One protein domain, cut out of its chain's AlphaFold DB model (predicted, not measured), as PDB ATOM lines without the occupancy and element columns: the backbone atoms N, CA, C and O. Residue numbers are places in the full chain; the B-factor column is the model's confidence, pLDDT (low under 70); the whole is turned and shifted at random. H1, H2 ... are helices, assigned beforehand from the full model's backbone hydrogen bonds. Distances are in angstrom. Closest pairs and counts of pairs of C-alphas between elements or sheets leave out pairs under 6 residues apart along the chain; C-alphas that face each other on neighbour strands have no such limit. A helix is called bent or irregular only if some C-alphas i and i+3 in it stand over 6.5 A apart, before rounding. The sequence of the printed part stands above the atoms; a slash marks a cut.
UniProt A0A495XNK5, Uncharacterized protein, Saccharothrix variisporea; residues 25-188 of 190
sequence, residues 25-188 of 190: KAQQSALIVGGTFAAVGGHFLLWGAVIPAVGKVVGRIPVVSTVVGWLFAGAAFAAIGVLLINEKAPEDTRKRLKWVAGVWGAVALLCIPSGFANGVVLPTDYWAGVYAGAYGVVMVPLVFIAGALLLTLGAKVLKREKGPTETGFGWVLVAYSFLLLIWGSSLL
ATOM      1  N   LYS A  25     -37.562 -15.902   6.860       92.12
ATOM      2  CA  LYS A  25     -36.417 -14.972   6.782       92.12
ATOM      3  C   LYS A  25     -35.777 -14.736   8.157       92.12
ATOM      4  O   LYS A  25     -34.560 -14.747   8.267       92.12
ATOM      5  N   ALA A  26     -36.590 -14.610   9.208       91.06
ATOM      6  CA  ALA A  26     -36.105 -14.450  10.579       91.06
ATOM      7  C   ALA A  26     -35.300 -15.668  11.065       91.06
ATOM      8  O   ALA A  26     -34.235 -15.504  11.649       91.06
ATOM      9  N   GLN A  27     -35.764 -16.889  10.775       92.31
ATOM     10  CA  GLN A  27     -35.035 -18.118  11.113       92.31
ATOM     11  C   GLN A  27     -33.722 -18.242  10.336       92.31
ATOM     12  O   GLN A  27     -32.718 -18.671  10.897       92.31
ATOM     13  N   GLN A  28     -33.714 -17.858   9.057       91.81
ATOM     14  CA  GLN A  28     -32.495 -17.822   8.249       91.81
ATOM     15  C   GLN A  28     -31.474 -16.849   8.842       91.81
ATOM     16  O   GLN A  28     -30.326 -17.234   9.054       91.81
ATOM     17  N   SER A  29     -31.903 -15.628   9.177       92.19
ATOM     18  CA  SER A  29     -31.045 -14.635   9.827       92.19
ATOM     19  C   SER A  29     -30.526 -15.130  11.176       92.19
ATOM     20  O   SER A  29     -29.329 -15.046  11.427       92.19
ATOM     21  N   ALA A  30     -31.385 -15.712  12.017       92.62
ATOM     22  CA  ALA A  30     -30.983 -16.250  13.316       92.62
ATOM     23  C   ALA A  30     -29.949 -17.382  13.187       92.62
ATOM     24  O   ALA A  30     -28.994 -17.419  13.955       92.62
ATOM     25  N   LEU A  31     -30.094 -18.269  12.196       92.75
ATOM     26  CA  LEU A  31     -29.120 -19.331  11.927       92.75
ATOM     27  C   LEU A  31     -27.765 -18.775  11.478       92.75
ATOM     28  O   LEU A  31     -26.733 -19.259  11.934       92.75
ATOM     29  N   ILE A  32     -27.759 -17.761  10.610       90.69
ATOM     30  CA  ILE A  32     -26.519 -17.123  10.145       90.69
ATOM     31  C   ILE A  32     -25.826 -16.406  11.305       90.69
ATOM     32  O   ILE A  32     -24.634 -16.605  11.532       90.69
ATOM     33  N   VAL A  33     -26.574 -15.601  12.062       92.75
ATOM     34  CA  VAL A  33     -26.046 -14.838  13.198       92.75
ATOM     35  C   VAL A  33     -25.546 -15.785  14.287       92.75
ATOM     36  O   VAL A  33     -24.391 -15.690  14.691       92.75
ATOM     37  N   GLY A  34     -26.367 -16.752  14.704       92.06
ATOM     38  CA  GLY A  34     -25.991 -17.752  15.702       92.06
ATOM     39  C   GLY A  34     -24.791 -18.594  15.266       92.06
ATOM     40  O   GLY A  34     -23.871 -18.795  16.051       92.06
ATOM     41  N   GLY A  35     -24.748 -19.014  13.998       89.38
ATOM     42  CA  GLY A  35     -23.599 -19.718  13.426       89.38
ATOM     43  C   GLY A  35     -22.326 -18.869  13.416       89.38
ATOM     44  O   GLY A  35     -21.255 -19.377  13.727       89.38
ATOM     45  N   THR A  36     -22.442 -17.570  13.133       89.69
ATOM     46  CA  THR A  36     -21.308 -16.631  13.172       89.69
ATOM     47  C   THR A  36     -20.782 -16.467  14.595       89.69
ATOM     48  O   THR A  36     -19.582 -16.599  14.816       89.69
ATOM     49  N   PHE A  37     -21.661 -16.260  15.582       90.94
ATOM     50  CA  PHE A  37     -21.257 -16.196  16.990       90.94
ATOM     51  C   PHE A  37     -20.611 -17.500  17.465       90.94
ATOM     52  O   PHE A  37     -19.580 -17.456  18.134       90.94
ATOM     53  N   ALA A  38     -21.167 -18.653  17.083       90.25
ATOM     54  CA  ALA A  38     -20.583 -19.952  17.396       90.25
ATOM     55  C   ALA A  38     -19.204 -20.138  16.744       90.25
ATOM     56  O   ALA A  38     -18.301 -20.666  17.384       90.25
ATOM     57  N   ALA A  39     -19.013 -19.671  15.506       88.50
ATOM     58  CA  ALA A  39     -17.722 -19.716  14.825       88.50
ATOM     59  C   ALA A  39     -16.686 -18.806  15.502       88.50
ATOM     60  O   ALA A  39     -15.577 -19.251  15.784       88.50
ATOM     61  N   VAL A  40     -17.053 -17.563  15.828       88.88
ATOM     62  CA  VAL A  40     -16.167 -16.620  16.530       88.88
ATOM     63  C   VAL A  40     -15.808 -17.150  17.920       88.88
ATOM     64  O   VAL A  40     -14.631 -17.244  18.256       88.88
ATOM     65  N   GLY A  41     -16.798 -17.566  18.713       89.56
ATOM     66  CA  GLY A  41     -16.561 -18.159  20.031       89.56
ATOM     67  C   GLY A  41     -15.733 -19.445  19.949       89.56
ATOM     68  O   GLY A  41     -14.798 -19.631  20.725       89.56
ATOM     69  N   GLY A  42     -16.021 -20.292  18.959       90.31
ATOM     70  CA  GLY A  42     -15.262 -21.502  18.663       90.31
ATOM     71  C   GLY A  42     -13.803 -21.208  18.327       90.31
ATOM     72  O   GLY A  42     -12.932 -21.890  18.853       90.31
ATOM     73  N   HIS A  43     -13.516 -20.168  17.539       90.44
ATOM     74  CA  HIS A  43     -12.149 -19.726  17.244       90.44
ATOM     75  C   HIS A  43     -11.381 -19.369  18.524       90.44
ATOM     76  O   HIS A  43     -10.281 -19.880  18.742       90.44
ATOM     77  N   PHE A  44     -11.964 -18.551  19.405       90.56
ATOM     78  CA  PHE A  44     -11.313 -18.173  20.665       90.56
ATOM     79  C   PHE A  44     -11.119 -19.362  21.609       90.56
ATOM     80  O   PHE A  44     -10.044 -19.507  22.185       90.56
ATOM     81  N   LEU A  45     -12.118 -20.239  21.742       91.88
ATOM     82  CA  LEU A  45     -12.002 -21.459  22.545       91.88
ATOM     83  C   LEU A  45     -10.901 -22.381  21.998       91.88
ATOM     84  O   LEU A  45     -10.101 -22.937  22.754       91.88
ATOM     85  N   LEU A  46     -10.853 -22.534  20.675       91.31
ATOM     86  CA  LEU A  46      -9.894 -23.391  19.996       91.31
ATOM     87  C   LEU A  46      -8.463 -22.904  20.244       91.31
ATOM     88  O   LEU A  46      -7.633 -23.681  20.711       91.31
ATOM     89  N   TRP A  47      -8.190 -21.623  19.997       91.81
ATOM     90  CA  TRP A  47      -6.860 -21.038  20.179       91.81
ATOM     91  C   TRP A  47      -6.479 -20.823  21.644       91.81
ATOM     92  O   TRP A  47      -5.315 -20.974  21.997       91.81
ATOM     93  N   GLY A  48      -7.445 -20.511  22.508       89.44
ATOM     94  CA  GLY A  48      -7.201 -20.243  23.924       89.44
ATOM     95  C   GLY A  48      -7.028 -21.500  24.781       89.44
ATOM     96  O   GLY A  48      -6.328 -21.449  25.789       89.44
ATOM     97  N   ALA A  49      -7.640 -22.627  24.399       91.31
ATOM     98  CA  ALA A  49      -7.641 -23.841  25.221       91.31
ATOM     99  C   ALA A  49      -7.224 -25.106  24.459       91.31
ATOM    100  O   ALA A  49      -6.319 -25.820  24.898       91.31
ATOM    101  N   VAL A  50      -7.858 -25.393  23.320       90.69
ATOM    102  CA  VAL A  50      -7.700 -26.688  22.631       90.69
ATOM    103  C   VAL A  50      -6.324 -26.824  21.979       90.69
ATOM    104  O   VAL A  50      -5.609 -27.786  22.250       90.69
ATOM    105  N   ILE A  51      -5.925 -25.863  21.147       91.31
ATOM    106  CA  ILE A  51      -4.641 -25.863  20.435       91.31
ATOM    107  C   ILE A  51      -3.447 -25.880  21.407       91.31
ATOM    108  O   ILE A  51      -2.564 -26.713  21.210       91.31
ATOM    109  N   PRO A  52      -3.414 -25.081  22.493       91.12
ATOM    110  CA  PRO A  52      -2.379 -25.194  23.525       91.12
ATOM    111  C   PRO A  52      -2.282 -26.590  24.144       91.12
ATOM    112  O   PRO A  52      -1.182 -27.110  24.343       91.12
ATOM    113  N   ALA A  53      -3.423 -27.214  24.451       91.56
ATOM    114  CA  ALA A  53      -3.451 -28.559  25.017       91.56
ATOM    115  C   ALA A  53      -2.902 -29.593  24.023       91.56
ATOM    116  O   ALA A  53      -2.062 -30.412  24.393       91.56
ATOM    117  N   VAL A  54      -3.306 -29.509  22.753       89.81
ATOM    118  CA  VAL A  54      -2.781 -30.364  21.679       89.81
ATOM    119  C   VAL A  54      -1.278 -30.142  21.497       89.81
ATOM    120  O   VAL A  54      -0.522 -31.111  21.486       89.81
ATOM    121  N   GLY A  55      -0.831 -28.885  21.438       87.94
ATOM    122  CA  GLY A  55       0.573 -28.499  21.297       87.94
ATOM    123  C   GLY A  55       1.472 -29.102  22.377       87.94
ATOM    124  O   GLY A  55       2.554 -29.596  22.068       87.94
ATOM    125  N   LYS A  56       1.005 -29.160  23.632       89.88
ATOM    126  CA  LYS A  56       1.730 -29.816  24.739       89.88
ATOM    127  C   LYS A  56       1.906 -31.322  24.536       89.88
ATOM    128  O   LYS A  56       2.929 -31.872  24.936       89.88
ATOM    129  N   VAL A  57       0.920 -31.989  23.936       91.56
ATOM    130  CA  VAL A  57       0.964 -33.436  23.669       91.56
ATOM    131  C   VAL A  57       1.906 -33.742  22.506       91.56
ATOM    132  O   VAL A  57       2.723 -34.658  22.599       91.56
ATOM    133  N   VAL A  58       1.819 -32.967  21.424       90.38
ATOM    134  CA  VAL A  58       2.527 -33.260  20.163       90.38
ATOM    135  C   VAL A  58       3.918 -32.633  20.090       90.38
ATOM    136  O   VAL A  58       4.756 -33.087  19.315       90.38
ATOM    137  N   GLY A  59       4.203 -31.640  20.935       85.31
ATOM    138  CA  GLY A  59       5.451 -30.874  20.926       85.31
ATOM    139  C   GLY A  59       6.715 -31.664  21.262       85.31
ATOM    140  O   GLY A  59       7.811 -31.152  21.083       85.31
ATOM    141  N   ARG A  60       6.588 -32.913  21.731       87.56
ATOM    142  CA  ARG A  60       7.738 -33.792  22.004       87.56
ATOM    143  C   ARG A  60       8.354 -34.388  20.740       87.56
ATOM    144  O   ARG A  60       9.496 -34.831  20.784       87.56
ATOM    145  N   ILE A  61       7.597 -34.451  19.645       90.31
ATOM    146  CA  ILE A  61       8.044 -35.047  18.386       90.31
ATOM    147  C   ILE A  61       7.865 -33.990  17.290       90.31
ATOM    148  O   ILE A  61       6.740 -33.816  16.816       90.31
ATOM    149  N   PRO A  62       8.944 -33.304  16.864       87.56
ATOM    150  CA  PRO A  62       8.881 -32.191  15.909       87.56
ATOM    151  C   PRO A  62       8.047 -32.493  14.661       87.56
ATOM    152  O   PRO A  62       7.128 -31.756  14.320       87.56
ATOM    153  N   VAL A  63       8.272 -33.660  14.048       89.00
ATOM    154  CA  VAL A  63       7.537 -34.103  12.853       89.00
ATOM    155  C   VAL A  63       6.030 -34.198  13.110       89.00
ATOM    156  O   VAL A  63       5.235 -33.731  12.297       89.00
ATOM    157  N   VAL A  64       5.620 -34.771  14.245       91.19
ATOM    158  CA  VAL A  64       4.198 -34.895  14.605       91.19
ATOM    159  C   VAL A  64       3.607 -33.515  14.870       91.19
ATOM    160  O   VAL A  64       2.502 -33.230  14.419       91.19
ATOM    161  N   SER A  65       4.357 -32.644  15.543       90.94
ATOM    162  CA  SER A  65       3.959 -31.261  15.802       90.94
ATOM    163  C   SER A  65       3.665 -30.495  14.506       90.94
ATOM    164  O   SER A  65       2.586 -29.915  14.365       90.94
ATOM    165  N   THR A  66       4.555 -30.583  13.509       91.75
ATOM    166  CA  THR A  66       4.355 -29.965  12.190       91.75
ATOM    167  C   THR A  66       3.178 -30.562  11.434       91.75
ATOM    168  O   THR A  66       2.370 -29.814  10.886       91.75
ATOM    169  N   VAL A  67       3.035 -31.893  11.425       92.44
ATOM    170  CA  VAL A  67       1.885 -32.560  10.792       92.44
ATOM    171  C   VAL A  67       0.578 -32.063  11.404       92.44
ATOM    172  O   VAL A  67      -0.361 -31.752  10.676       92.44
ATOM    173  N   VAL A  68       0.517 -31.937  12.730       92.88
ATOM    174  CA  VAL A  68      -0.698 -31.497  13.423       92.88
ATOM    175  C   VAL A  68      -1.012 -30.029  13.141       92.88
ATOM    176  O   VAL A  68      -2.171 -29.716  12.883       92.88
ATOM    177  N   GLY A  69      -0.010 -29.147  13.107       90.81
ATOM    178  CA  GLY A  69      -0.205 -27.759  12.674       90.81
ATOM    179  C   GLY A  69      -0.662 -27.648  11.212       90.81
ATOM    180  O   GLY A  69      -1.524 -26.833  10.884       90.81
ATOM    181  N   TRP A  70      -0.136 -28.508  10.334       93.62
ATOM    182  CA  TRP A  70      -0.497 -28.569   8.914       93.62
ATOM    183  C   TRP A  70      -1.930 -29.055   8.673       93.62
ATOM    184  O   TRP A  70      -2.583 -28.568   7.744       93.62
ATOM    185  N   LEU A  71      -2.429 -29.994   9.492       92.25
ATOM    186  CA  LEU A  71      -3.728 -30.651   9.288       92.25
ATOM    187  C   LEU A  71      -4.858 -29.653   9.046       92.25
ATOM    188  O   LEU A  71      -5.732 -29.919   8.227       92.25
ATOM    189  N   PHE A  72      -4.833 -28.497   9.702       86.38
ATOM    190  CA  PHE A  72      -5.908 -27.520   9.604       86.38
ATOM    191  C   PHE A  72      -6.185 -27.044   8.178       86.38
ATOM    192  O   PHE A  72      -7.330 -27.096   7.740       86.38
ATOM    193  N   ALA A  73      -5.159 -26.631   7.434       88.81
ATOM    194  CA  ALA A  73      -5.319 -26.198   6.044       88.81
ATOM    195  C   ALA A  73      -5.039 -27.339   5.056       88.81
ATOM    196  O   ALA A  73      -5.751 -27.505   4.064       88.81
ATOM    197  N   GLY A  74      -4.029 -28.162   5.341       92.38
ATOM    198  CA  GLY A  74      -3.624 -29.279   4.499       92.38
ATOM    199  C   GLY A  74      -4.746 -30.289   4.289       92.38
ATOM    200  O   GLY A  74      -5.069 -30.622   3.144       92.38
ATOM    201  N   ALA A  75      -5.413 -30.725   5.360       93.69
ATOM    202  CA  ALA A  75      -6.499 -31.690   5.232       93.69
ATOM    203  C   ALA A  75      -7.726 -31.097   4.520       93.69
ATOM    204  O   ALA A  75      -8.422 -31.831   3.824       93.69
ATOM    205  N   ALA A  76      -7.954 -29.779   4.595       94.38
ATOM    206  CA  ALA A  76      -8.988 -29.116   3.800       94.38
ATOM    207  C   ALA A  76      -8.689 -29.185   2.299       94.38
ATOM    208  O   ALA A  76      -9.553 -29.609   1.528       94.38
ATOM    209  N   PHE A  77      -7.460 -28.868   1.882       95.00
ATOM    210  CA  PHE A  77      -7.055 -29.019   0.480       95.00
ATOM    211  C   PHE A  77      -7.139 -30.467   0.002       95.00
ATOM    212  O   PHE A  77      -7.675 -30.720  -1.077       95.00
ATOM    213  N   ALA A  78      -6.685 -31.420   0.818       96.44
ATOM    214  CA  ALA A  78      -6.783 -32.837   0.491       96.44
ATOM    215  C   ALA A  78      -8.247 -33.289   0.366       96.44
ATOM    216  O   ALA A  78      -8.604 -33.932  -0.618       96.44
ATOM    217  N   ALA A  79      -9.117 -32.916   1.308       96.25
ATOM    218  CA  ALA A  79     -10.528 -33.301   1.295       96.25
ATOM    219  C   ALA A  79     -11.284 -32.711   0.095       96.25
ATOM    220  O   ALA A  79     -12.064 -33.419  -0.549       96.25
ATOM    221  N   ILE A  80     -11.030 -31.443  -0.247       95.00
ATOM    222  CA  ILE A  80     -11.589 -30.811  -1.451       95.00
ATOM    223  C   ILE A  80     -11.040 -31.498  -2.707       95.00
ATOM    224  O   ILE A  80     -11.806 -31.815  -3.617       95.00
ATOM    225  N   GLY A  81      -9.740 -31.794  -2.747       95.31
ATOM    226  CA  GLY A  81      -9.122 -32.504  -3.863       95.31
ATOM    227  C   GLY A  81      -9.725 -33.893  -4.088       95.31
ATOM    228  O   GLY A  81     -10.116 -34.228  -5.204       95.31
ATOM    229  N   VAL A  82      -9.902 -34.671  -3.016       96.88
ATOM    230  CA  VAL A  82     -10.557 -35.988  -3.049       96.88
ATOM    231  C   VAL A  82     -12.009 -35.879  -3.515       96.88
ATOM    232  O   VAL A  82     -12.452 -36.716  -4.304       96.88
ATOM    233  N   LEU A  83     -12.747 -34.851  -3.084       96.69
ATOM    234  CA  LEU A  83     -14.103 -34.597  -3.571       96.69
ATOM    235  C   LEU A  83     -14.126 -34.379  -5.094       96.69
ATOM    236  O   LEU A  83     -14.955 -34.990  -5.767       96.69
ATOM    237  N   LEU A  84     -13.217 -33.560  -5.634       94.62
ATOM    238  CA  LEU A  84     -13.129 -33.280  -7.075       94.62
ATOM    239  C   LEU A  84     -12.680 -34.502  -7.891       94.62
ATOM    240  O   LEU A  84     -13.196 -34.755  -8.979       94.62
ATOM    241  N   ILE A  85     -11.758 -35.312  -7.361       95.75
ATOM    242  CA  ILE A  85     -11.354 -36.580  -7.993       95.75
ATOM    243  C   ILE A  85     -12.557 -37.525  -8.133       95.75
ATOM    244  O   ILE A  85     -12.689 -38.217  -9.142       95.75
ATOM    245  N   ASN A  86     -13.458 -37.517  -7.149       94.56
ATOM    246  CA  ASN A  86     -14.594 -38.430  -7.044       94.56
ATOM    247  C   ASN A  86     -15.935 -37.797  -7.460       94.56
ATOM    248  O   ASN A  86     -16.993 -38.235  -7.007       94.56
ATOM    249  N   GLU A  87     -15.932 -36.794  -8.341       89.88
ATOM    250  CA  GLU A  87     -17.150 -36.101  -8.796       89.88
ATOM    251  C   GLU A  87     -18.220 -37.075  -9.354       89.88
ATOM    252  O   GLU A  87     -19.426 -36.926  -9.108       89.88
ATOM    253  N   LYS A  88     -17.753 -38.128 -10.043       91.12
ATOM    254  CA  LYS A  88     -18.565 -39.183 -10.678       91.12
ATOM    255  C   LYS A  88     -18.952 -40.338  -9.747       91.12
ATOM    256  O   LYS A  88     -19.584 -41.288 -10.205       91.12
ATOM    257  N   ALA A  89     -18.566 -40.293  -8.473       91.94
ATOM    258  CA  ALA A  89     -18.948 -41.314  -7.506       91.94
ATOM    259  C   ALA A  89     -20.476 -41.326  -7.268       91.94
ATOM    260  O   ALA A  89     -21.154 -40.323  -7.539       91.94
ATOM    261  N   PRO A  90     -21.033 -42.428  -6.723       96.19
ATOM    262  CA  PRO A  90     -22.436 -42.492  -6.323       96.19
ATOM    263  C   PRO A  90     -22.847 -41.319  -5.423       96.19
ATOM    264  O   PRO A  90     -22.042 -40.779  -4.658       96.19
ATOM    265  N   GLU A  91     -24.121 -40.922  -5.489       93.62
ATOM    266  CA  GLU A  91     -24.601 -39.709  -4.815       93.62
ATOM    267  C   GLU A  91     -24.387 -39.737  -3.293       93.62
ATOM    268  O   GLU A  91     -24.028 -38.705  -2.722       93.62
ATOM    269  N   ASP A  92     -24.558 -40.894  -2.643       94.31
ATOM    270  CA  ASP A  92     -24.321 -41.033  -1.200       94.31
ATOM    271  C   ASP A  92     -22.849 -40.784  -0.842       94.31
ATOM    272  O   ASP A  92     -22.537 -39.961   0.021       94.31
ATOM    273  N   THR A  93     -21.925 -41.399  -1.585       94.19
ATOM    274  CA  THR A  93     -20.483 -41.174  -1.433       94.19
ATOM    275  C   THR A  93     -20.142 -39.700  -1.612       94.19
ATOM    276  O   THR A  93     -19.457 -39.110  -0.776       94.19
ATOM    277  N   ARG A  94     -20.683 -39.057  -2.652       94.69
ATOM    278  CA  ARG A  94     -20.441 -37.634  -2.907       94.69
ATOM    279  C   ARG A  94     -21.007 -36.741  -1.802       94.69
ATOM    280  O   ARG A  94     -20.381 -35.739  -1.465       94.69
ATOM    281  N   LYS A  95     -22.161 -37.077  -1.212       95.00
ATOM    282  CA  LYS A  95     -22.708 -36.351  -0.051       95.00
ATOM    283  C   LYS A  95     -21.765 -36.434   1.147       95.00
ATOM    284  O   LYS A  95     -21.489 -35.402   1.753       95.00
ATOM    285  N   ARG A  96     -21.225 -37.620   1.445       95.62
ATOM    286  CA  ARG A  96     -20.239 -37.804   2.524       95.62
ATOM    287  C   ARG A  96     -18.961 -37.010   2.260       95.62
ATOM    288  O   ARG A  96     -18.512 -36.287   3.142       95.62
ATOM    289  N   LEU A  97     -18.425 -37.061   1.039       96.06
ATOM    290  CA  LEU A  97     -17.230 -36.296   0.665       96.06
ATOM    291  C   LEU A  97     -17.455 -34.781   0.748       96.06
ATOM    292  O   LEU A  97     -16.588 -34.068   1.243       96.06
ATOM    293  N   LYS A  98     -18.632 -34.284   0.341       96.12
ATOM    294  CA  LYS A  98     -19.007 -32.870   0.517       96.12
ATOM    295  C   LYS A  98     -19.052 -32.469   1.987       96.12
ATOM    296  O   LYS A  98     -18.589 -31.385   2.323       96.12
ATOM    297  N   TRP A  99     -19.581 -33.334   2.852       96.62
ATOM    298  CA  TRP A  99     -19.573 -33.101   4.294       96.62
ATOM    299  C   TRP A  99     -18.157 -33.060   4.857       96.62
ATOM    300  O   TRP A  99     -17.822 -32.105   5.546       96.62
ATOM    301  N   VAL A 100     -17.313 -34.036   4.519       96.00
ATOM    302  CA  VAL A 100     -15.913 -34.081   4.971       96.00
ATOM    303  C   VAL A 100     -15.144 -32.844   4.502       96.00
ATOM    304  O   VAL A 100     -14.496 -32.190   5.315       96.00
ATOM    305  N   ALA A 101     -15.263 -32.474   3.223       95.50
ATOM    306  CA  ALA A 101     -14.639 -31.269   2.679       95.50
ATOM    307  C   ALA A 101     -15.170 -29.990   3.345       95.50
ATOM    308  O   ALA A 101     -14.394 -29.090   3.646       95.50
ATOM    309  N   GLY A 102     -16.475 -29.922   3.622       94.88
ATOM    310  CA  GLY A 102     -17.091 -28.798   4.326       94.88
ATOM    311  C   GLY A 102     -16.613 -28.661   5.772       94.88
ATOM    312  O   GLY A 102     -16.289 -27.556   6.198       94.88
ATOM    313  N   VAL A 103     -16.519 -29.772   6.509       94.50
ATOM    314  CA  VAL A 103     -16.007 -29.796   7.889       94.50
ATOM    315  C   VAL A 103     -14.552 -29.350   7.920       94.50
ATOM    316  O   VAL A 103     -14.218 -28.441   8.673       94.50
ATOM    317  N   TRP A 104     -13.698 -29.924   7.070       94.94
ATOM    318  CA  TRP A 104     -12.297 -29.512   7.014       94.94
ATOM    319  C   TRP A 104     -12.125 -28.072   6.536       94.94
ATOM    320  O   TRP A 104     -11.281 -27.364   7.071       94.94
ATOM    321  N   GLY A 105     -12.951 -27.599   5.601       92.19
ATOM    322  CA  GLY A 105     -12.973 -26.192   5.203       92.19
ATOM    323  C   GLY A 105     -13.329 -25.258   6.363       92.19
ATOM    324  O   GLY A 105     -12.672 -24.240   6.558       92.19
ATOM    325  N   ALA A 106     -14.324 -25.619   7.179       91.12
ATOM    326  CA  ALA A 106     -14.677 -24.854   8.373       91.12
ATOM    327  C   ALA A 106     -13.553 -24.871   9.423       91.12
ATOM    328  O   ALA A 106     -13.222 -23.822   9.970       91.12
ATOM    329  N   VAL A 107     -12.930 -26.031   9.663       90.69
ATOM    330  CA  VAL A 107     -11.762 -26.153  10.553       90.69
ATOM    331  C   VAL A 107     -10.618 -25.270  10.062       90.69
ATOM    332  O   VAL A 107     -10.082 -24.498  10.850       90.69
ATOM    333  N   ALA A 108     -10.289 -25.312   8.768       90.69
ATOM    334  CA  ALA A 108      -9.245 -24.476   8.182       90.69
ATOM    335  C   ALA A 108      -9.490 -22.988   8.453       90.69
ATOM    336  O   ALA A 108      -8.578 -22.299   8.895       90.69
ATOM    337  N   LEU A 109     -10.725 -22.513   8.244       89.12
ATOM    338  CA  LEU A 109     -11.109 -21.121   8.493       89.12
ATOM    339  C   LEU A 109     -10.983 -20.736   9.971       89.12
ATOM    340  O   LEU A 109     -10.472 -19.663  10.284       89.12
ATOM    341  N   LEU A 110     -11.416 -21.610  10.883       88.81
ATOM    342  CA  LEU A 110     -11.301 -21.380  12.327       88.81
ATOM    343  C   LEU A 110      -9.848 -21.421  12.814       88.81
ATOM    344  O   LEU A 110      -9.518 -20.786  13.814       88.81
ATOM    345  N   CYS A 111      -8.976 -22.128  12.108       87.62
ATOM    346  CA  CYS A 111      -7.558 -22.244  12.425       87.62
ATOM    347  C   CYS A 111      -6.674 -21.237  11.676       87.62
ATOM    348  O   CYS A 111      -5.452 -21.357  11.739       87.62
ATOM    349  N   ILE A 112      -7.238 -20.247  10.974       87.00
ATOM    350  CA  ILE A 112      -6.428 -19.143  10.443       87.00
ATOM    351  C   ILE A 112      -5.877 -18.345  11.637       87.00
ATOM    352  O   ILE A 112      -6.672 -17.891  12.466       87.00
ATOM    353  N   PRO A 113      -4.547 -18.156  11.753       84.75
ATOM    354  CA  PRO A 113      -3.967 -17.388  12.847       84.75
ATOM    355  C   PRO A 113      -4.472 -15.946  12.831       84.75
ATOM    356  O   PRO A 113      -4.364 -15.243  11.827       84.75
ATOM    357  N   SER A 114      -5.016 -15.501  13.960       85.00
ATOM    358  CA  SER A 114      -5.387 -14.110  14.210       85.00
ATOM    359  C   SER A 114      -4.354 -13.433  15.117       85.00
ATOM    360  O   SER A 114      -3.472 -14.087  15.675       85.00
ATOM    361  N   GLY A 115      -4.478 -12.118  15.331       81.81
ATOM    362  CA  GLY A 115      -3.634 -11.410  16.303       81.81
ATOM    363  C   GLY A 115      -3.698 -12.016  17.714       81.81
ATOM    364  O   GLY A 115      -2.692 -12.035  18.412       81.81
ATOM    365  N   PHE A 116      -4.847 -12.590  18.097       83.00
ATOM    366  CA  PHE A 116      -5.003 -13.342  19.344       83.00
ATOM    367  C   PHE A 116      -4.199 -14.650  19.333       83.00
ATOM    368  O   PHE A 116      -3.491 -14.946  20.293       83.00
ATOM    369  N   ALA A 117      -4.266 -15.410  18.235       81.31
ATOM    370  CA  ALA A 117      -3.546 -16.674  18.085       81.31
ATOM    371  C   ALA A 117      -2.024 -16.496  18.210       81.31
ATOM    372  O   ALA A 117      -1.363 -17.329  18.822       81.31
ATOM    373  N   ASN A 118      -1.473 -15.389  17.701       81.06
ATOM    374  CA  ASN A 118      -0.036 -15.099  17.778       81.06
ATOM    375  C   ASN A 118       0.477 -14.902  19.220       81.06
ATOM    376  O   ASN A 118       1.679 -14.989  19.452       81.06
ATOM    377  N   GLY A 119      -0.408 -14.643  20.191       81.81
ATOM    378  CA  GLY A 119      -0.053 -14.574  21.613       81.81
ATOM    379  C   GLY A 119       0.065 -15.941  22.296       81.81
ATOM    380  O   GLY A 119       0.434 -16.015  23.467       81.81
ATOM    381  N   VAL A 120      -0.264 -17.029  21.595       87.19
ATOM    382  CA  VAL A 120      -0.266 -18.386  22.146       87.19
ATOM    383  C   VAL A 120       1.116 -19.024  22.005       87.19
ATOM    384  O   VAL A 120       1.665 -19.147  20.911       87.19
ATOM    385  N   VAL A 121       1.662 -19.506  23.122       87.62
ATOM    386  CA  VAL A 121       2.935 -20.235  23.136       87.62
ATOM    387  C   VAL A 121       2.705 -21.675  22.673       87.62
ATOM    388  O   VAL A 121       2.073 -22.470  23.371       87.62
ATOM    389  N   LEU A 122       3.238 -22.015  21.501       88.00
ATOM    390  CA  LEU A 122       3.228 -23.362  20.923       88.00
ATOM    391  C   LEU A 122       4.644 -23.734  20.471       88.00
ATOM    392  O   LEU A 122       5.459 -22.837  20.245       88.00
ATOM    393  N   PRO A 123       4.946 -25.035  20.309       89.56
ATOM    394  CA  PRO A 123       6.203 -25.463  19.709       89.56
ATOM    395  C   PRO A 123       6.412 -24.802  18.341       89.56
ATOM    396  O   PRO A 123       5.474 -24.727  17.545       89.56
ATOM    397  N   THR A 124       7.639 -24.379  18.039       90.12
ATOM    398  CA  THR A 124       7.991 -23.768  16.744       90.12
ATOM    399  C   THR A 124       7.576 -24.654  15.571       90.12
ATOM    400  O   THR A 124       7.014 -24.169  14.592       90.12
ATOM    401  N   ASP A 125       7.740 -25.971  15.718       90.38
ATOM    402  CA  ASP A 125       7.357 -26.956  14.706       90.38
ATOM    403  C   ASP A 125       5.862 -26.949  14.385       90.38
ATOM    404  O   ASP A 125       5.460 -27.158  13.238       90.38
ATOM    405  N   TYR A 126       5.042 -26.685  15.402       91.12
ATOM    406  CA  TYR A 126       3.597 -26.568  15.268       91.12
ATOM    407  C   TYR A 126       3.250 -25.323  14.458       91.12
ATOM    408  O   TYR A 126       2.493 -25.392  13.488       91.12
ATOM    409  N   TRP A 127       3.851 -24.188  14.829       92.06
ATOM    410  CA  TRP A 127       3.675 -22.919  14.131       92.06
ATOM    411  C   TRP A 127       4.113 -23.000  12.671       92.06
ATOM    412  O   TRP A 127       3.414 -22.477  11.807       92.06
ATOM    413  N   ALA A 128       5.199 -23.711  12.369       90.62
ATOM    414  CA  ALA A 128       5.645 -23.921  10.996       90.62
ATOM    415  C   ALA A 128       4.578 -24.625  10.138       90.62
ATOM    416  O   ALA A 128       4.298 -24.195   9.017       90.62
ATOM    417  N   GLY A 129       3.920 -25.656  10.682       90.38
ATOM    418  CA  GLY A 129       2.798 -26.328  10.018       90.38
ATOM    419  C   GLY A 129       1.586 -25.410   9.825       90.38
ATOM    420  O   GLY A 129       1.020 -25.347   8.731       90.38
ATOM    421  N   VAL A 130       1.221 -24.654  10.866       91.00
ATOM    422  CA  VAL A 130       0.098 -23.701  10.831       91.00
ATOM    423  C   VAL A 130       0.327 -22.607   9.785       91.00
ATOM    424  O   VAL A 130      -0.554 -22.346   8.963       91.00
ATOM    425  N   TYR A 131       1.501 -21.973   9.786       90.12
ATOM    426  CA  TYR A 131       1.812 -20.882   8.862       90.12
ATOM    427  C   TYR A 131       1.969 -21.368   7.426       90.12
ATOM    428  O   TYR A 131       1.465 -20.701   6.523       90.12
ATOM    429  N   ALA A 132       2.570 -22.540   7.197       89.75
ATOM    430  CA  ALA A 132       2.577 -23.143   5.866       89.75
ATOM    431  C   ALA A 132       1.144 -23.320   5.342       89.75
ATOM    432  O   ALA A 132       0.850 -22.977   4.199       89.75
ATOM    433  N   GLY A 133       0.224 -23.760   6.203       86.69
ATOM    434  CA  GLY A 133      -1.201 -23.813   5.898       86.69
ATOM    435  C   GLY A 133      -1.818 -22.449   5.571       86.69
ATOM    436  O   GLY A 133      -2.442 -22.293   4.521       86.69
ATOM    437  N   ALA A 134      -1.630 -21.454   6.442       87.38
ATOM    438  CA  ALA A 134      -2.216 -20.120   6.301       87.38
ATOM    439  C   ALA A 134      -1.709 -19.382   5.049       87.38
ATOM    440  O   ALA A 134      -2.510 -18.888   4.251       87.38
ATOM    441  N   TYR A 135      -0.395 -19.366   4.821       86.44
ATOM    442  CA  TYR A 135       0.184 -18.834   3.586       86.44
ATOM    443  C   TYR A 135      -0.240 -19.659   2.373       86.44
ATOM    444  O   TYR A 135      -0.511 -19.103   1.308       86.44
ATOM    445  N   GLY A 136      -0.381 -20.973   2.547       84.44
ATOM    446  CA  GLY A 136      -0.899 -21.864   1.522       84.44
ATOM    447  C   GLY A 136      -2.294 -21.468   1.030       84.44
ATOM    448  O   GLY A 136      -2.557 -21.534  -0.171       84.44
ATOM    449  N   VAL A 137      -3.170 -20.989   1.917       85.94
ATOM    450  CA  VAL A 137      -4.492 -20.447   1.549       85.94
ATOM    451  C   VAL A 137      -4.375 -19.172   0.717       85.94
ATOM    452  O   VAL A 137      -5.078 -19.030  -0.284       85.94
ATOM    453  N   VAL A 138      -3.458 -18.269   1.069       84.75
ATOM    454  CA  VAL A 138      -3.228 -17.026   0.309       84.75
ATOM    455  C   VAL A 138      -2.732 -17.322  -1.110       84.75
ATOM    456  O   VAL A 138      -3.129 -16.646  -2.058       84.75
ATOM    457  N   MET A 139      -1.921 -18.368  -1.280       85.38
ATOM    458  CA  MET A 139      -1.346 -18.752  -2.576       85.38
ATOM    459  C   MET A 139      -2.305 -19.539  -3.485       85.38
ATOM    460  O   MET A 139      -1.965 -19.820  -4.635       85.38
ATOM    461  N   VAL A 140      -3.520 -19.866  -3.030       86.06
ATOM    462  CA  VAL A 140      -4.503 -20.655  -3.798       86.06
ATOM    463  C   VAL A 140      -4.752 -20.124  -5.218       86.06
ATOM    464  O   VAL A 140      -4.721 -20.939  -6.142       86.06
ATOM    465  N   PRO A 141      -4.951 -18.811  -5.464       84.94
ATOM    466  CA  PRO A 141      -5.161 -18.312  -6.824       84.94
ATOM    467  C   PRO A 141      -4.005 -18.668  -7.765       84.94
ATOM    468  O   PRO A 141      -4.234 -19.102  -8.893       84.94
ATOM    469  N   LEU A 142      -2.763 -18.560  -7.280       86.81
ATOM    470  CA  LEU A 142      -1.570 -18.918  -8.046       86.81
ATOM    471  C   LEU A 142      -1.516 -20.420  -8.324       86.81
ATOM    472  O   LEU A 142      -1.191 -20.817  -9.441       86.81
ATOM    473  N   VAL A 143      -1.892 -21.255  -7.354       85.44
ATOM    474  CA  VAL A 143      -1.961 -22.715  -7.528       85.44
ATOM    475  C   VAL A 143      -2.976 -23.100  -8.600       85.44
ATOM    476  O   VAL A 143      -2.685 -23.967  -9.422       85.44
ATOM    477  N   PHE A 144      -4.140 -22.450  -8.649       86.00
ATOM    478  CA  PHE A 144      -5.127 -22.704  -9.703       86.00
ATOM    479  C   PHE A 144      -4.625 -22.266 -11.082       86.00
ATOM    480  O   PHE A 144      -4.800 -23.011 -12.045       86.00
ATOM    481  N   ILE A 145      -3.962 -21.108 -11.181       86.81
ATOM    482  CA  ILE A 145      -3.367 -20.630 -12.440       86.81
ATOM    483  C   ILE A 145      -2.266 -21.592 -12.908       86.81
ATOM    484  O   ILE A 145      -2.305 -22.072 -14.042       86.81
ATOM    485  N   ALA A 146      -1.318 -21.923 -12.031       87.44
ATOM    486  CA  ALA A 146      -0.223 -22.840 -12.329       87.44
ATOM    487  C   ALA A 146      -0.741 -24.247 -12.663       87.44
ATOM    488  O   ALA A 146      -0.316 -24.843 -13.649       87.44
ATOM    489  N   GLY A 147      -1.710 -24.755 -11.901       85.00
ATOM    490  CA  GLY A 147      -2.363 -26.036 -12.156       85.00
ATOM    491  C   GLY A 147      -3.072 -26.069 -13.509       85.00
ATOM    492  O   GLY A 147      -2.890 -27.016 -14.271       85.00
ATOM    493  N   ALA A 148      -3.817 -25.018 -13.862       86.00
ATOM    494  CA  ALA A 148      -4.460 -24.907 -15.170       86.00
ATOM    495  C   ALA A 148      -3.430 -24.906 -16.314       86.00
ATOM    496  O   ALA A 148      -3.614 -25.607 -17.314       86.00
ATOM    497  N   LEU A 149      -2.327 -24.166 -16.156       87.81
ATOM    498  CA  LEU A 149      -1.226 -24.135 -17.124       87.81
ATOM    499  C   LEU A 149      -0.560 -25.510 -17.268       87.81
ATOM    500  O   LEU A 149      -0.394 -25.999 -18.381       87.81
ATOM    501  N   LEU A 150      -0.242 -26.180 -16.160       87.00
ATOM    502  CA  LEU A 150       0.367 -27.511 -16.179       87.00
ATOM    503  C   LEU A 150      -0.548 -28.553 -16.831       87.00
ATOM    504  O   LEU A 150      -0.094 -29.342 -17.659       87.00
ATOM    505  N   LEU A 151      -1.843 -28.534 -16.510       86.12
ATOM    506  CA  LEU A 151      -2.818 -29.452 -17.096       86.12
ATOM    507  C   LEU A 151      -3.019 -29.194 -18.595       86.12
ATOM    508  O   LEU A 151      -3.109 -30.147 -19.368       86.12
ATOM    509  N   THR A 152      -3.055 -27.930 -19.026       85.38
ATOM    510  CA  THR A 152      -3.182 -27.587 -20.455       85.38
ATOM    511  C   THR A 152      -1.926 -27.936 -21.249       85.38
ATOM    512  O   THR A 152      -2.040 -28.493 -22.342       85.38
ATOM    513  N   LEU A 153      -0.733 -27.677 -20.710       85.69
ATOM    514  CA  LEU A 153       0.530 -28.098 -21.323       85.69
ATOM    515  C   LEU A 153       0.631 -29.624 -21.398       85.69
ATOM    516  O   LEU A 153       0.930 -30.161 -22.462       85.69
ATOM    517  N   GLY A 154       0.296 -30.330 -20.316       83.81
ATOM    518  CA  GLY A 154       0.267 -31.792 -20.290       83.81
ATOM    519  C   GLY A 154      -0.717 -32.377 -21.306       83.81
ATOM    520  O   GLY A 154      -0.380 -33.324 -22.012       83.81
ATOM    521  N   ALA A 155      -1.906 -31.785 -21.448       83.75
ATOM    522  CA  ALA A 155      -2.874 -32.192 -22.463       83.75
ATOM    523  C   ALA A 155      -2.332 -31.994 -23.889       83.75
ATOM    524  O   ALA A 155      -2.452 -32.906 -24.707       83.75
ATOM    525  N   LYS A 156      -1.668 -30.861 -24.167       83.81
ATOM    526  CA  LYS A 156      -1.016 -30.605 -25.463       83.81
ATOM    527  C   LYS A 156       0.091 -31.618 -25.764       83.81
ATOM    528  O   LYS A 156       0.113 -32.174 -26.858       83.81
ATOM    529  N   VAL A 157       0.969 -31.894 -24.797       86.62
ATOM    530  CA  VAL A 157       2.067 -32.872 -24.943       86.62
ATOM    531  C   VAL A 157       1.522 -34.280 -25.186       86.62
ATOM    532  O   VAL A 157       2.007 -34.994 -26.059       86.62
ATOM    533  N   LEU A 158       0.468 -34.666 -24.465       86.25
ATOM    534  CA  LEU A 158      -0.168 -35.978 -24.587       86.25
ATOM    535  C   LEU A 158      -1.190 -36.065 -25.734       86.25
ATOM    536  O   LEU A 158      -1.902 -37.065 -25.824       86.25
ATOM    537  N   LYS A 159      -1.298 -35.028 -26.581       82.44
ATOM    538  CA  LYS A 159      -2.298 -34.910 -27.662       82.44
ATOM    539  C   LYS A 159      -3.730 -35.227 -27.199       82.44
ATOM    540  O   LYS A 159      -4.530 -35.794 -27.940       82.44
ATOM    541  N   ARG A 160      -4.062 -34.887 -25.953       73.19
ATOM    542  CA  ARG A 160      -5.413 -35.036 -25.404       73.19
ATOM    543  C   ARG A 160      -6.230 -33.798 -25.753       73.19
ATOM    544  O   ARG A 160      -5.867 -32.693 -25.375       73.19
ATOM    545  N   GLU A 161      -7.369 -33.996 -26.409       63.44
ATOM    546  CA  GLU A 161      -8.269 -32.900 -26.811       63.44
ATOM    547  C   GLU A 161      -9.063 -32.286 -25.650       63.44
ATOM    548  O   GLU A 161      -9.652 -31.214 -25.780       63.44
ATOM    549  N   LYS A 162      -9.112 -32.957 -24.495       63.38
ATOM    550  CA  LYS A 162      -9.892 -32.486 -23.349       63.38
ATOM    551  C   LYS A 162      -9.067 -31.514 -22.510       63.38
ATOM    552  O   LYS A 162      -7.967 -31.848 -22.077       63.38
ATOM    553  N   GLY A 163      -9.636 -30.330 -22.277       63.22
ATOM    554  CA  GLY A 163      -9.090 -29.302 -21.392       63.22
ATOM    555  C   GLY A 163      -9.035 -29.726 -19.913       63.22
ATOM    556  O   GLY A 163      -9.279 -30.891 -19.588       63.22
ATOM    557  N   PRO A 164      -8.713 -28.789 -19.003       72.19
ATOM    558  CA  PRO A 164      -8.592 -29.067 -17.573       72.19
ATOM    559  C   PRO A 164      -9.854 -29.736 -17.017       72.19
ATOM    560  O   PRO A 164     -10.960 -29.231 -17.202       72.19
ATOM    561  N   THR A 165      -9.695 -30.878 -16.348       84.56
ATOM    562  CA  THR A 165     -10.804 -31.622 -15.735       84.56
ATOM    563  C   THR A 165     -10.866 -31.366 -14.233       84.56
ATOM    564  O   THR A 165      -9.835 -31.114 -13.604       84.56
ATOM    565  N   GLU A 166     -12.055 -31.497 -13.635       85.12
ATOM    566  CA  GLU A 166     -12.220 -31.428 -12.174       85.12
ATOM    567  C   GLU A 166     -11.315 -32.441 -11.462       85.12
ATOM    568  O   GLU A 166     -10.628 -32.101 -10.503       85.12
ATOM    569  N   THR A 167     -11.204 -33.658 -12.003       89.69
ATOM    570  CA  THR A 167     -10.280 -34.685 -11.506       89.69
ATOM    571  C   THR A 167      -8.819 -34.227 -11.531       89.69
ATOM    572  O   THR A 167      -8.078 -34.502 -10.590       89.69
ATOM    573  N   GLY A 168      -8.393 -33.519 -12.584       88.69
ATOM    574  CA  GLY A 168      -7.041 -32.969 -12.686       88.69
ATOM    575  C   GLY A 168      -6.762 -31.931 -11.601       88.69
ATOM    576  O   GLY A 168      -5.756 -32.030 -10.902       88.69
ATOM    577  N   PHE A 169      -7.682 -30.983 -11.399       90.75
ATOM    578  CA  PHE A 169      -7.577 -30.015 -10.302       90.75
ATOM    579  C   PHE A 169      -7.625 -30.677  -8.926       90.75
ATOM    580  O   PHE A 169      -6.912 -30.254  -8.019       90.75
ATOM    581  N   GLY A 170      -8.408 -31.742  -8.771       92.38
ATOM    582  CA  GLY A 170      -8.446 -32.504  -7.533       92.38
ATOM    583  C   GLY A 170      -7.082 -33.087  -7.161       92.38
ATOM    584  O   GLY A 170      -6.640 -32.932  -6.023       92.38
ATOM    585  N   TRP A 171      -6.358 -33.657  -8.129       94.50
ATOM    586  CA  TRP A 171      -4.980 -34.115  -7.915       94.50
ATOM    587  C   TRP A 171      -4.003 -32.975  -7.628       94.50
ATOM    588  O   TRP A 171      -3.138 -33.141  -6.771       94.50
ATOM    589  N   VAL A 172      -4.157 -31.818  -8.281       93.88
ATOM    590  CA  VAL A 172      -3.357 -30.619  -7.969       93.88
ATOM    591  C   VAL A 172      -3.547 -30.208  -6.509       93.88
ATOM    592  O   VAL A 172      -2.561 -29.947  -5.832       93.88
ATOM    593  N   LEU A 173      -4.779 -30.207  -5.993       94.44
ATOM    594  CA  LEU A 173      -5.052 -29.856  -4.595       94.44
ATOM    595  C   LEU A 173      -4.500 -30.885  -3.601       94.44
ATOM    596  O   LEU A 173      -3.974 -30.498  -2.558       94.44
ATOM    597  N   VAL A 174      -4.575 -32.180  -3.921       95.75
ATOM    598  CA  VAL A 174      -3.953 -33.230  -3.099       95.75
ATOM    599  C   VAL A 174      -2.433 -33.062  -3.085       95.75
ATOM    600  O   VAL A 174      -1.834 -33.038  -2.014       95.75
ATOM    601  N   ALA A 175      -1.803 -32.880  -4.247       94.56
ATOM    602  CA  ALA A 175      -0.363 -32.641  -4.333       94.56
ATOM    603  C   ALA A 175       0.041 -31.363  -3.584       94.56
ATOM    604  O   ALA A 175       1.010 -31.366  -2.831       94.56
ATOM    605  N   TYR A 176      -0.741 -30.292  -3.731       93.62
ATOM    606  CA  TYR A 176      -0.523 -29.032  -3.035       93.62
ATOM    607  C   TYR A 176      -0.596 -29.188  -1.516       93.62
ATOM    608  O   TYR A 176       0.270 -28.690  -0.806       93.62
ATOM    609  N   SER A 177      -1.571 -29.950  -1.019       94.69
ATOM    610  CA  SER A 177      -1.676 -30.301   0.396       94.69
ATOM    611  C   SER A 177      -0.372 -30.923   0.921       94.69
ATOM    612  O   SER A 177       0.182 -30.435   1.906       94.69
ATOM    613  N   PHE A 178       0.194 -31.914   0.223       94.31
ATOM    614  CA  PHE A 178       1.489 -32.502   0.597       94.31
ATOM    615  C   PHE A 178       2.658 -31.517   0.476       94.31
ATOM    616  O   PHE A 178       3.536 -31.508   1.339       94.31
ATOM    617  N   LEU A 179       2.671 -30.660  -0.548       92.81
ATOM    618  CA  LEU A 179       3.696 -29.625  -0.698       92.81
ATOM    619  C   LEU A 179       3.696 -28.646   0.481       92.81
ATOM    620  O   LEU A 179       4.771 -28.272   0.941       92.81
ATOM    621  N   LEU A 180       2.528 -28.282   1.018       91.62
ATOM    622  CA  LEU A 180       2.443 -27.445   2.219       91.62
ATOM    623  C   LEU A 180       3.031 -28.138   3.452       91.62
ATOM    624  O   LEU A 180       3.640 -27.471   4.284       91.62
ATOM    625  N   LEU A 181       2.891 -29.463   3.568       91.69
ATOM    626  CA  LEU A 181       3.505 -30.216   4.665       91.69
ATOM    627  C   LEU A 181       5.031 -30.201   4.548       91.69
ATOM    628  O   LEU A 181       5.727 -29.913   5.522       91.69
ATOM    629  N   ILE A 182       5.544 -30.472   3.344       90.44
ATOM    630  CA  ILE A 182       6.980 -30.428   3.048       90.44
ATOM    631  C   ILE A 182       7.524 -29.024   3.329       90.44
ATOM    632  O   ILE A 182       8.524 -28.883   4.033       90.44
ATOM    633  N   TRP A 183       6.836 -27.987   2.852       87.88
ATOM    634  CA  TRP A 183       7.227 -26.603   3.087       87.88
ATOM    635  C   TRP A 183       7.235 -26.256   4.580       87.88
ATOM    636  O   TRP A 183       8.247 -25.759   5.073       87.88
ATOM    637  N   GLY A 184       6.190 -26.626   5.327       83.69
ATOM    638  CA  GLY A 184       6.143 -26.468   6.783       83.69
ATOM    639  C   GLY A 184       7.320 -27.143   7.490       83.69
ATOM    640  O   GLY A 184       7.954 -26.530   8.340       83.69
ATOM    641  N   SER A 185       7.695 -28.359   7.082       82.56
ATOM    642  CA  SER A 185       8.873 -29.038   7.643       82.56
ATOM    643  C   SER A 185      10.212 -28.386   7.265       82.56
ATOM    644  O   SER A 185      11.191 -28.518   7.997       82.56
ATOM    645  N   SER A 186      10.275 -27.676   6.134       81.62
ATOM    646  CA  SER A 186      11.490 -26.983   5.683       81.62
ATOM    647  C   SER A 186      11.705 -25.633   6.371       81.62
ATOM    648  O   SER A 186      12.850 -25.232   6.557       81.62
ATOM    649  N   LEU A 187      10.623 -24.981   6.820       72.88
ATOM    650  CA  LEU A 187      10.682 -23.746   7.612       72.88
ATOM    651  C   LEU A 187      11.401 -23.940   8.958       72.88
ATOM    652  O   LEU A 187      11.835 -22.966   9.552       72.88
ATOM    653  N   LEU A 188      11.580 -25.184   9.411       60.72
ATOM    654  CA  LEU A 188      12.327 -25.533  10.628       60.72
ATOM    655  C   LEU A 188      13.847 -25.368  10.494       60.72
ATOM    656  O   LEU A 188      14.569 -25.550  11.471       60.72
TER     657      LEU A 188
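AT A GLANCE: This is residues 25 to 188 of the 190 residues of an uncharacterized protein of Saccharothrix variisporea (UniProt A0A495XNK5). Helices H2, H4 and H6 lie side by side as a three-helix bundle, with H3 folded back on H2 as a helical hairpin and H5 running on past the end of H4, splayed away from H6. The bent first helix H1 turns a corner into H2, and residues 25 to 38 of its long arm H1a stick out free of the rest. The printed part has 164 residues with six named helices, H1 to H6 in chain order, and no named strand; its class is all helix. It is flat, spanning 54 by 50 by 26 A, and only just compact, close to loose, with a radius of gyration of the C-alphas of 18.1 A.

IN THESE COORDINATES: H1, residues 25 to 58, begins with C-alpha 25 at (-36.417, -14.972, 6.782). By its hydrogen bonds it was assigned as one helix, but it is bent: C-alphas 48 and 51 are 7.1 A apart. Its arms are H1a, residues 25 to 48 and 34.3 A long, and H1b, residues 51 to 58 and 10.3 A long, at a steep tilt of 46 degrees. H2, residues 62 to 85, is 31.6 A long and has a kink of 58 degrees near residue 72; it is neither bent nor irregular, but only just, with C-alphas 69 and 72 6.5 A apart. H3 is residues 91 to 110, 28.4 A; H4 is residues 124 to 138, 21.0 A; H5 is residues 140 to 157, 25.3 A. H6, residues 166 to 188 and 34.0 A long, ends with C-alpha 188 at (12.327, -25.533, 10.628).

HOW THE PARTS SIT: H2 is the hub, touching four other helices. H2 and H6 touch at a shallow tilt of 9 degrees, opposite ways, closest at the C-alphas of Gly 81 and Gly 170, 3.7 A. H2 and H4 touch at a shallow tilt of 26 degrees, the same way, closest at the C-alphas of Trp 70 and Gly 129, 4.1 A. H4 touches residues 180 to 188 of H6, closest at the C-alphas of Gly 129 and Gly 184, 4.7 A; their tilt of 36 degrees is only just steep. Residues 72 to 83 of H2 touch H3, its hairpin partner, closest at the C-alphas of Ala 76 and Trp 104, 4.6 A. H1b and H2 touch only at the corner, and H1a and H3 only just touch, with 3 pairs of C-alphas within 8 A, the closest His 43 and Leu 110 at 5.3 A. H5 touches H6 with residues 143 to 151 alone, at a steep tilt of 56 degrees, closest at the C-alphas of Gly 147 and Val 172, 6.3 A. Every O i to N i+4 pair is within hydrogen-bond range in H1a, H1b, H3, H4 and H5, against 17 of 20 in H2 and 18 of 19 in H6.

THE WHOLE: The two C-alphas farthest apart, those of Ala 26 and Val 157, are 55.3 A apart. The printed part has no cut, and its one long link is residues 111 to 123, between H3 and H4. The mean pLDDT of the printed part is 89.1; residues 161 to 163 and residue 188 are under 70.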